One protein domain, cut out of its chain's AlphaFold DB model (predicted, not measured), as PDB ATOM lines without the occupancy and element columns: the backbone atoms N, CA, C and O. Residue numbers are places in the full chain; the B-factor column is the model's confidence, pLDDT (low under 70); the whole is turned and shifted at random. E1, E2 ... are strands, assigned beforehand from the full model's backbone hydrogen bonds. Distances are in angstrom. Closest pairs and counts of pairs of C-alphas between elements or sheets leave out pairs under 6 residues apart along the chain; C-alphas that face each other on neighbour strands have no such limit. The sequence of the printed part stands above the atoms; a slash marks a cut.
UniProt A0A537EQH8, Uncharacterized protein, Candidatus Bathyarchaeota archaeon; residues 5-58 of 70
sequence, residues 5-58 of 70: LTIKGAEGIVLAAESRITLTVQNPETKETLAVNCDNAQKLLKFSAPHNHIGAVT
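This is residues 5 to 58 of the 70 residues of an uncharacterized protein of Candidatus Bathyarchaeota archaeon (UniProt A0A537EQH8). Three two-stranded hairpins are strung along the chain in an open, elongated arrangement: E1 and E2 lie at one end, the hairpin of E3 and E4 reaches out as a long arm to the other, and the small hairpin of E5 and E6 folds back beside E2. The arm of E3 and E4 makes much of the length, and the turns at residues 27 to 32 and 48 to 53 stick out. You have 54 printed residues, with no named helix and six named strands, E1 to E6 in that order; each of the three sheets is one antiparallel pair, and the class is all strand. The whole is extended, with a radius of gyration of the C-alphas of 16.9 A and spans of 54 by 23 by 13 A.

Begin with E1, residues 5 to 8, and E2, residues 13 to 17, an antiparallel hairpin at 174 degrees; look for N 5 and O 16, 2.8 A apart, within hydrogen-bond range. A tight link leads to E3, residues 21 to 26, whose hairpin partner is E4, residues 33 to 38, antiparallel at 157 degrees; here N 23 and O 36 are within hydrogen-bond range at 2.8 A. Both E3 and E4 are apart from each of the other four strands. Another tight link brings you to E5, residues 44 to 46, which forms an antiparallel hairpin with E6, residues 55 to 57, at 157 degrees, with N 45 and O 56 within hydrogen-bond range at 2.8 A. Now look back to E2: its closest C-alphas to E6 are those of Ala 17 and Val 57, 7.0 A apart. Its closest to E5 are those of Ala 17 and Leu 44, 7.1 A apart. E1 is apart from both E5 and E6.

Find C-alpha 5 at (188.853, 217.547, 218.820), where E1 begins; it runs 10.1 A to C-alpha 8, and E2 runs 13.4 A from C-alpha 13 to 17. E3 starts at C-alpha 21, at (204.532, 217.234, 221.069), and covers 16.2 A; E4 comes back over 16.0 A. E5 and E6 are short, three residues each, 6.6 A and 7.1 A long, and E6 ends at C-alpha 57, at (193.717, 224.561, 216.837).

The C-alphas farthest apart are those of Ala 10 and Glu 29, at 54.7 A, while those of Leu 5 and Thr 58, first and last printed, are 11.1 A apart. The printed part has no cut, and no link is long. Mean pLDDT of the printed part is 81.7; look at residue 40 for the one value under 70.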
ATOM      1  N   LEU A   5     190.278 217.870 218.746       80.00
ATOM      2  CA  LEU A   5     188.853 217.547 218.820       80.00
ATOM      3  C   LEU A   5     188.023 218.834 218.862       80.00
ATOM      4  O   LEU A   5     188.262 219.710 219.693       80.00
ATOM      5  N   THR A   6     187.009 218.901 218.001       85.12
ATOM      6  CA  THR A   6     186.027 219.990 217.974       85.12
ATOM      7  C   THR A   6     184.638 219.420 218.209       85.12
ATOM      8  O   THR A   6     184.197 218.543 217.467       85.12
ATOM      9  N   ILE A   7     183.931 219.940 219.212       84.50
ATOM     10  CA  ILE A   7     182.545 219.566 219.516       84.50
ATOM     11  C   ILE A   7     181.668 220.802 219.326       84.50
ATOM     12  O   ILE A   7     181.916 221.839 219.938       84.50
ATOM     13  N   LYS A   8     180.638 220.698 218.481       87.06
ATOM     14  CA  LYS A   8     179.631 221.747 218.276       87.06
ATOM     15  C   LYS A   8     178.336 221.354 218.988       87.06
ATOM     16  O   LYS A   8     177.744 220.335 218.643       87.06
ATOM     17  N   GLY A   9     177.898 222.169 219.944       87.31
ATOM     18  CA  GLY A   9     176.611 222.045 220.634       87.31
ATOM     19  C   GLY A   9     175.665 223.203 220.307       87.31
ATOM     20  O   GLY A   9     176.017 224.115 219.558       87.31
ATOM     21  N   ALA A  10     174.463 223.180 220.888       84.81
ATOM     22  CA  ALA A  10     173.493 224.272 220.756       84.81
ATOM     23  C   ALA A  10     173.972 225.575 221.428       84.81
ATOM     24  O   ALA A  10     173.639 226.662 220.970       84.81
ATOM     25  N   GLU A  11     174.789 225.457 222.477       86.62
ATOM     26  CA  GLU A  11     175.275 226.582 223.285       86.62
ATOM     27  C   GLU A  11     176.657 227.103 222.853       86.62
ATOM     28  O   GLU A  11     177.102 228.142 223.335       86.62
ATOM     29  N   GLY A  12     177.359 226.413 221.942       82.00
ATOM     30  CA  GLY A  12     178.680 226.853 221.492       82.00
ATOM     31  C   GLY A  12     179.576 225.764 220.907       82.00
ATOM     32  O   GLY A  12     179.133 224.670 220.555       82.00
ATOM     33  N   ILE A  13     180.865 226.096 220.782       86.81
ATOM     34  CA  ILE A  13     181.916 225.229 220.233       86.81
ATOM     35  C   ILE A  13     182.973 224.985 221.310       86.81
ATOM     36  O   ILE A  13     183.489 225.932 221.902       86.81
ATOM     37  N   VAL A  14     183.329 223.721 221.525       84.69
ATOM     38  CA  VAL A  14     184.440 223.308 222.390       84.69
ATOM     39  C   VAL A  14     185.602 222.864 221.512       84.69
ATOM     40  O   VAL A  14     185.436 222.008 220.642       84.69
ATOM     41  N   LEU A  15     186.777 223.445 221.758       85.00
ATOM     42  CA  LEU A  15     188.034 223.083 221.109       85.00
ATOM     43  C   LEU A  15     188.952 222.425 222.140       85.00
ATOM     44  O   LEU A  15     189.273 223.034 223.160       85.00
ATOM     45  N   ALA A  16     189.390 221.203 221.861       81.44
ATOM     46  CA  ALA A  16     190.347 220.470 222.678       81.44
ATOM     47  C   ALA A  16     191.514 219.993 221.811       81.44
ATOM     48  O   ALA A  16     191.345 219.649 220.641       81.44
ATOM     49  N   ALA A  17     192.712 219.969 222.383       84.44
ATOM     50  CA  ALA A  17     193.904 219.494 221.701       84.44
ATOM     51  C   ALA A  17     194.809 218.758 222.682       84.44
ATOM     52  O   ALA A  17     194.971 219.177 223.828       84.44
ATOM     53  N   GLU A  18     195.418 217.673 222.219       79.00
ATOM     54  CA  GLU A  18     196.476 216.973 222.940       79.00
ATOM     55  C   GLU A  18     197.627 217.948 223.234       79.00
ATOM     56  O   GLU A  18     198.089 218.625 222.322       79.00
ATOM     57  N   SER A  19     198.128 218.043 224.468       76.94
ATOM     58  CA  SER A  19     199.163 219.040 224.820       76.94
ATOM     59  C   SER A  19     200.606 218.556 224.609       76.94
ATOM     60  O   SER A  19     201.541 219.350 224.668       76.94
ATOM     61  N   ARG A  20     200.805 217.276 224.275       77.19
ATOM     62  CA  ARG A  20     202.130 216.702 224.022       77.19
ATOM     63  C   ARG A  20     202.575 216.909 222.571       77.19
ATOM     64  O   ARG A  20     201.781 216.759 221.636       77.19
ATOM     65  N   ILE A  21     203.842 217.265 222.368       77.38
ATOM     66  CA  ILE A  21     204.532 217.234 221.069       77.38
ATOM     67  C   ILE A  21     205.926 216.647 221.272       77.38
ATOM     68  O   ILE A  21     206.617 217.016 222.216       77.38
ATOM     69  N   THR A  22     206.354 215.780 220.359       78.69
ATOM     70  CA  THR A  22     207.747 215.331 220.256       78.69
ATOM     71  C   THR A  22     208.400 216.039 219.075       78.69
ATOM     72  O   THR A  22     207.914 215.936 217.947       78.69
ATOM     73  N   LEU A  23     209.472 216.783 219.339       76.31
ATOM     74  CA  LEU A  23     210.284 217.459 218.333       76.31
ATOM     75  C   LEU A  23     211.545 216.643 218.083       76.31
ATOM     76  O   LEU A  23     212.277 216.332 219.018       76.31
ATOM     77  N   THR A  24     211.799 216.332 216.820       82.50
ATOM     78  CA  THR A  24     213.020 215.652 216.396       82.50
ATOM     79  C   THR A  24     213.934 216.686 215.761       82.50
ATOM     80  O   THR A  24     213.618 217.217 214.698       82.50
ATOM     81  N   VAL A  25     215.044 217.001 216.425       81.44
ATOM     82  CA  VAL A  25     216.040 217.959 215.937       81.44
ATOM     83  C   VAL A  25     217.298 217.192 215.577       81.44
ATOM     84  O   VAL A  25     217.803 216.412 216.382       81.44
ATOM     85  N   GLN A  26     217.806 217.409 214.369       86.56
ATOM     86  CA  GLN A  26     219.096 216.867 213.972       86.56
ATOM     87  C   GLN A  26     220.167 217.921 214.237       86.56
ATOM     88  O   GLN A  26     220.064 219.040 213.733       86.56
ATOM     89  N   ASN A  27     221.172 217.584 215.044       81.81
ATOM     90  CA  ASN A  27     222.317 218.457 215.248       81.81
ATOM     91  C   ASN A  27     223.104 218.532 213.923       81.81
ATOM     92  O   ASN A  27     223.564 217.494 213.440       81.81
ATOM     93  N   PRO A  28     223.252 219.717 213.309       79.31
ATOM     94  CA  PRO A  28     223.917 219.850 212.016       79.31
ATOM     95  C   PRO A  28     225.420 219.519 212.060       79.31
ATOM     96  O   PRO A  28     225.976 219.155 211.025       79.31
ATOM     97  N   GLU A  29     226.068 219.586 213.227       86.69
ATOM     98  CA  GLU A  29     227.496 219.283 213.400       86.69
ATOM     99  C   GLU A  29     227.740 217.813 213.756       86.69
ATOM    100  O   GLU A  29     228.562 217.150 213.125       86.69
ATOM    101  N   THR A  30     227.005 217.272 214.735       85.50
ATOM    102  CA  THR A  30     227.210 215.886 215.207       85.50
ATOM    103  C   THR A  30     226.375 214.856 214.443       85.50
ATOM    104  O   THR A  30     226.587 213.655 214.597       85.50
ATOM    105  N   LYS A  31     225.424 215.302 213.606       85.94
ATOM    106  CA  LYS A  31     224.389 214.490 212.928       85.94
ATOM    107  C   LYS A  31     223.485 213.686 213.867       85.94
ATOM    108  O   LYS A  31     222.637 212.924 213.391       85.94
ATOM    109  N   GLU A  32     223.620 213.867 215.176       89.44
ATOM    110  CA  GLU A  32     222.805 213.194 216.175       89.44
ATOM    111  C   GLU A  32     221.363 213.681 216.113       89.44
ATOM    112  O   GLU A  32     221.079 214.855 215.875       89.44
ATOM    113  N   THR A  33     220.443 212.749 216.332       86.75
ATOM    114  CA  THR A  33     219.014 213.031 216.370       86.75
ATOM    115  C   THR A  33     218.567 213.123 217.821       86.75
ATOM    116  O   THR A  33     218.596 212.132 218.548       86.75
ATOM    117  N   LEU A  34     218.148 214.313 218.239       84.94
ATOM    118  CA  LEU A  34     217.632 214.591 219.573       84.94
ATOM    119  C   LEU A  34     216.104 214.624 219.523       84.94
ATOM    120  O   LEU A  34     215.518 215.389 218.756       84.94
ATOM    121  N   ALA A  35     215.461 213.803 220.351       82.12
ATOM    122  CA  ALA A  35     214.018 213.836 220.559       82.12
ATOM    123  C   ALA A  35     213.704 214.618 221.840       82.12
ATOM    124  O   ALA A  35     214.070 214.200 222.937       82.12
ATOM    125  N   VAL A  36     213.011 215.748 221.703       79.00
ATOM    126  CA  VAL A  36     212.576 216.587 222.825       79.00
ATOM    127  C   VAL A  36     211.066 216.471 222.971       79.00
ATOM    128  O   VAL A  36     210.321 216.743 222.031       79.00
ATOM    129  N   ASN A  37     210.609 216.075 224.157       78.19
ATOM    130  CA  ASN A  37     209.189 216.008 224.480       78.19
ATOM    131  C   ASN A  37     208.748 217.302 225.171       78.19
ATOM    132  O   ASN A  37     209.303 217.690 226.196       78.19
ATOM    133  N   CYS A  38     207.728 217.946 224.617       72.31
ATOM    134  CA  CYS A  38     207.077 219.123 225.173       72.31
ATOM    135  C   CYS A  38     205.673 218.726 225.635       72.31
ATOM    136  O   CYS A  38     204.802 218.495 224.800       72.31
ATOM    137  N   ASP A  39     205.448 218.659 226.947       71.50
ATOM    138  CA  ASP A  39     204.178 218.196 227.532       71.50
ATOM    139  C   ASP A  39     203.119 219.296 227.719       71.50
ATOM    140  O   ASP A  39     201.961 218.988 227.979       71.50
ATOM    141  N   ASN A  40     203.501 220.569 227.564       68.94
ATOM    142  CA  ASN A  40     202.626 221.728 227.770       68.94
ATOM    143  C   ASN A  40     202.572 222.631 226.525       68.94
ATOM    144  O   ASN A  40     202.777 223.848 226.594       68.94
ATOM    145  N   ALA A  41     202.365 222.036 225.350       70.00
ATOM    146  CA  ALA A  41     202.204 222.798 224.120       70.00
ATOM    147  C   ALA A  41     200.818 223.455 224.081       70.00
ATOM    148  O   ALA A  41     199.784 222.780 224.096       70.00
ATOM    149  N   GLN A  42     200.797 224.786 223.978       75.81
ATOM    150  CA  GLN A  42     199.579 225.531 223.685       75.81
ATOM    151  C   GLN A  42     199.265 225.396 222.194       75.81
ATOM    152  O   GLN A  42     199.985 225.926 221.352       75.81
ATOM    153  N   LYS A  43     198.185 224.680 221.879       77.62
ATOM    154  CA  LYS A  43     197.693 224.489 220.503       77.62
ATOM    155  C   LYS A  43     196.381 225.221 220.236       77.62
ATOM    156  O   LYS A  43     195.975 225.325 219.087       77.62
ATOM    157  N   LEU A  44     195.735 225.730 221.289       82.38
ATOM    158  CA  LEU A  44     194.535 226.553 221.194       82.38
ATOM    159  C   LEU A  44     194.928 228.023 221.033       82.38
ATOM    160  O   LEU A  44     195.600 228.606 221.892       82.38
ATOM    161  N   LEU A  45     194.484 228.609 219.928       82.12
ATOM    162  CA  LEU A  45     194.638 230.020 219.615       82.12
ATOM    163  C   LEU A  45     193.293 230.719 219.800       82.12
ATOM    164  O   LEU A  45     192.268 230.283 219.269       82.12
ATOM    165  N   LYS A  46     193.326 231.823 220.540       83.56
ATOM    166  CA  LYS A  46     192.219 232.761 220.702       83.56
ATOM    167  C   LYS A  46     192.694 234.125 220.224       83.56
ATOM    168  O   LYS A  46     193.812 234.527 220.539       83.56
ATOM    169  N   PHE A  47     191.841 234.829 219.494       84.38
ATOM    170  CA  PHE A  47     192.144 236.166 219.000       84.38
ATOM    171  C   PHE A  47     191.571 237.237 219.935       84.38
ATOM    172  O   PHE A  47     190.558 237.030 220.608       84.38
ATOM    173  N   SER A  48     192.237 238.387 219.986       85.94
ATOM    174  CA  SER A  48     191.736 239.577 220.680       85.94
ATOM    175  C   SER A  48     190.637 240.264 219.862       85.94
ATOM    176  O   SER A  48     190.406 239.933 218.696       85.94
ATOM    177  N   ALA A  49     189.939 241.224 220.474       86.19
ATOM    178  CA  ALA A  49     188.970 242.052 219.761       86.19
ATOM    179  C   ALA A  49     189.616 242.707 218.517       86.19
ATOM    180  O   ALA A  49     190.784 243.095 218.586       86.19
ATOM    181  N   PRO A  50     188.891 242.826 217.389       87.31
ATOM    182  CA  PRO A  50     187.467 242.509 217.201       87.31
ATOM    183  C   PRO A  50     187.163 241.035 216.850       87.31
ATOM    184  O   PRO A  50     186.000 240.658 216.728       87.31
ATOM    185  N   HIS A  51     188.172 240.173 216.704       83.12
ATOM    186  CA  HIS A  51     188.022 238.799 216.192       83.12
ATOM    187  C   HIS A  51     187.922 237.725 217.286       83.12
ATOM    188  O   HIS A  51     188.205 236.550 217.060       83.12
ATOM    189  N   ASN A  52     187.476 238.103 218.482       83.94
ATOM    190  CA  ASN A  52     187.381 237.237 219.661       83.94
ATOM    191  C   ASN A  52     186.356 236.087 219.562       83.94
ATOM    192  O   ASN A  52     186.268 235.283 220.490       83.94
ATOM    193  N   HIS A  53     185.605 236.000 218.463       80.94
ATOM    194  CA  HIS A  53     184.690 234.901 218.136       80.94
ATOM    195  C   HIS A  53     185.364 233.758 217.356       80.94
ATOM    196  O   HIS A  53     184.734 232.731 217.109       80.94
ATOM    197  N   ILE A  54     186.626 233.925 216.949       80.38
ATOM    198  CA  ILE A  54     187.387 232.908 216.223       80.38
ATOM    199  C   ILE A  54     188.265 232.144 217.219       80.38
ATOM    200  O   ILE A  54     188.957 232.735 218.051       80.38
ATOM    201  N   GLY A  55     188.252 230.817 217.120       81.88
ATOM    202  CA  GLY A  55     189.184 229.928 217.805       81.88
ATOM    203  C   GLY A  55     189.823 228.983 216.796       81.88
ATOM    204  O   GLY A  55     189.147 228.517 215.880       81.88
ATOM    205  N   ALA A  56     191.118 228.715 216.942       80.38
ATOM    206  CA  ALA A  56     191.843 227.808 216.056       80.38
ATOM    207  C   ALA A  56     192.673 226.802 216.854       80.38
ATOM    208  O   ALA A  56     193.133 227.095 217.959       80.38
ATOM    209  N   VAL A  57     192.870 225.617 216.276       81.06
ATOM    210  CA  VAL A  57     193.717 224.561 216.837       81.06
ATOM    211  C   VAL A  57     194.850 224.268 215.867       81.06
ATOM    212  O   VAL A  57     194.596 224.013 214.691       81.06
ATOM    213  N   THR A  58     196.092 224.301 216.340       76.50
ATOM    214  CA  THR A  58     197.252 223.958 215.510       76.50
ATOM    215  C   THR A  58     197.593 222.475 215.622       76.50
ATOM    216  O   THR A  58     197.531 221.869 216.694       76.50
TER     217      THR A  58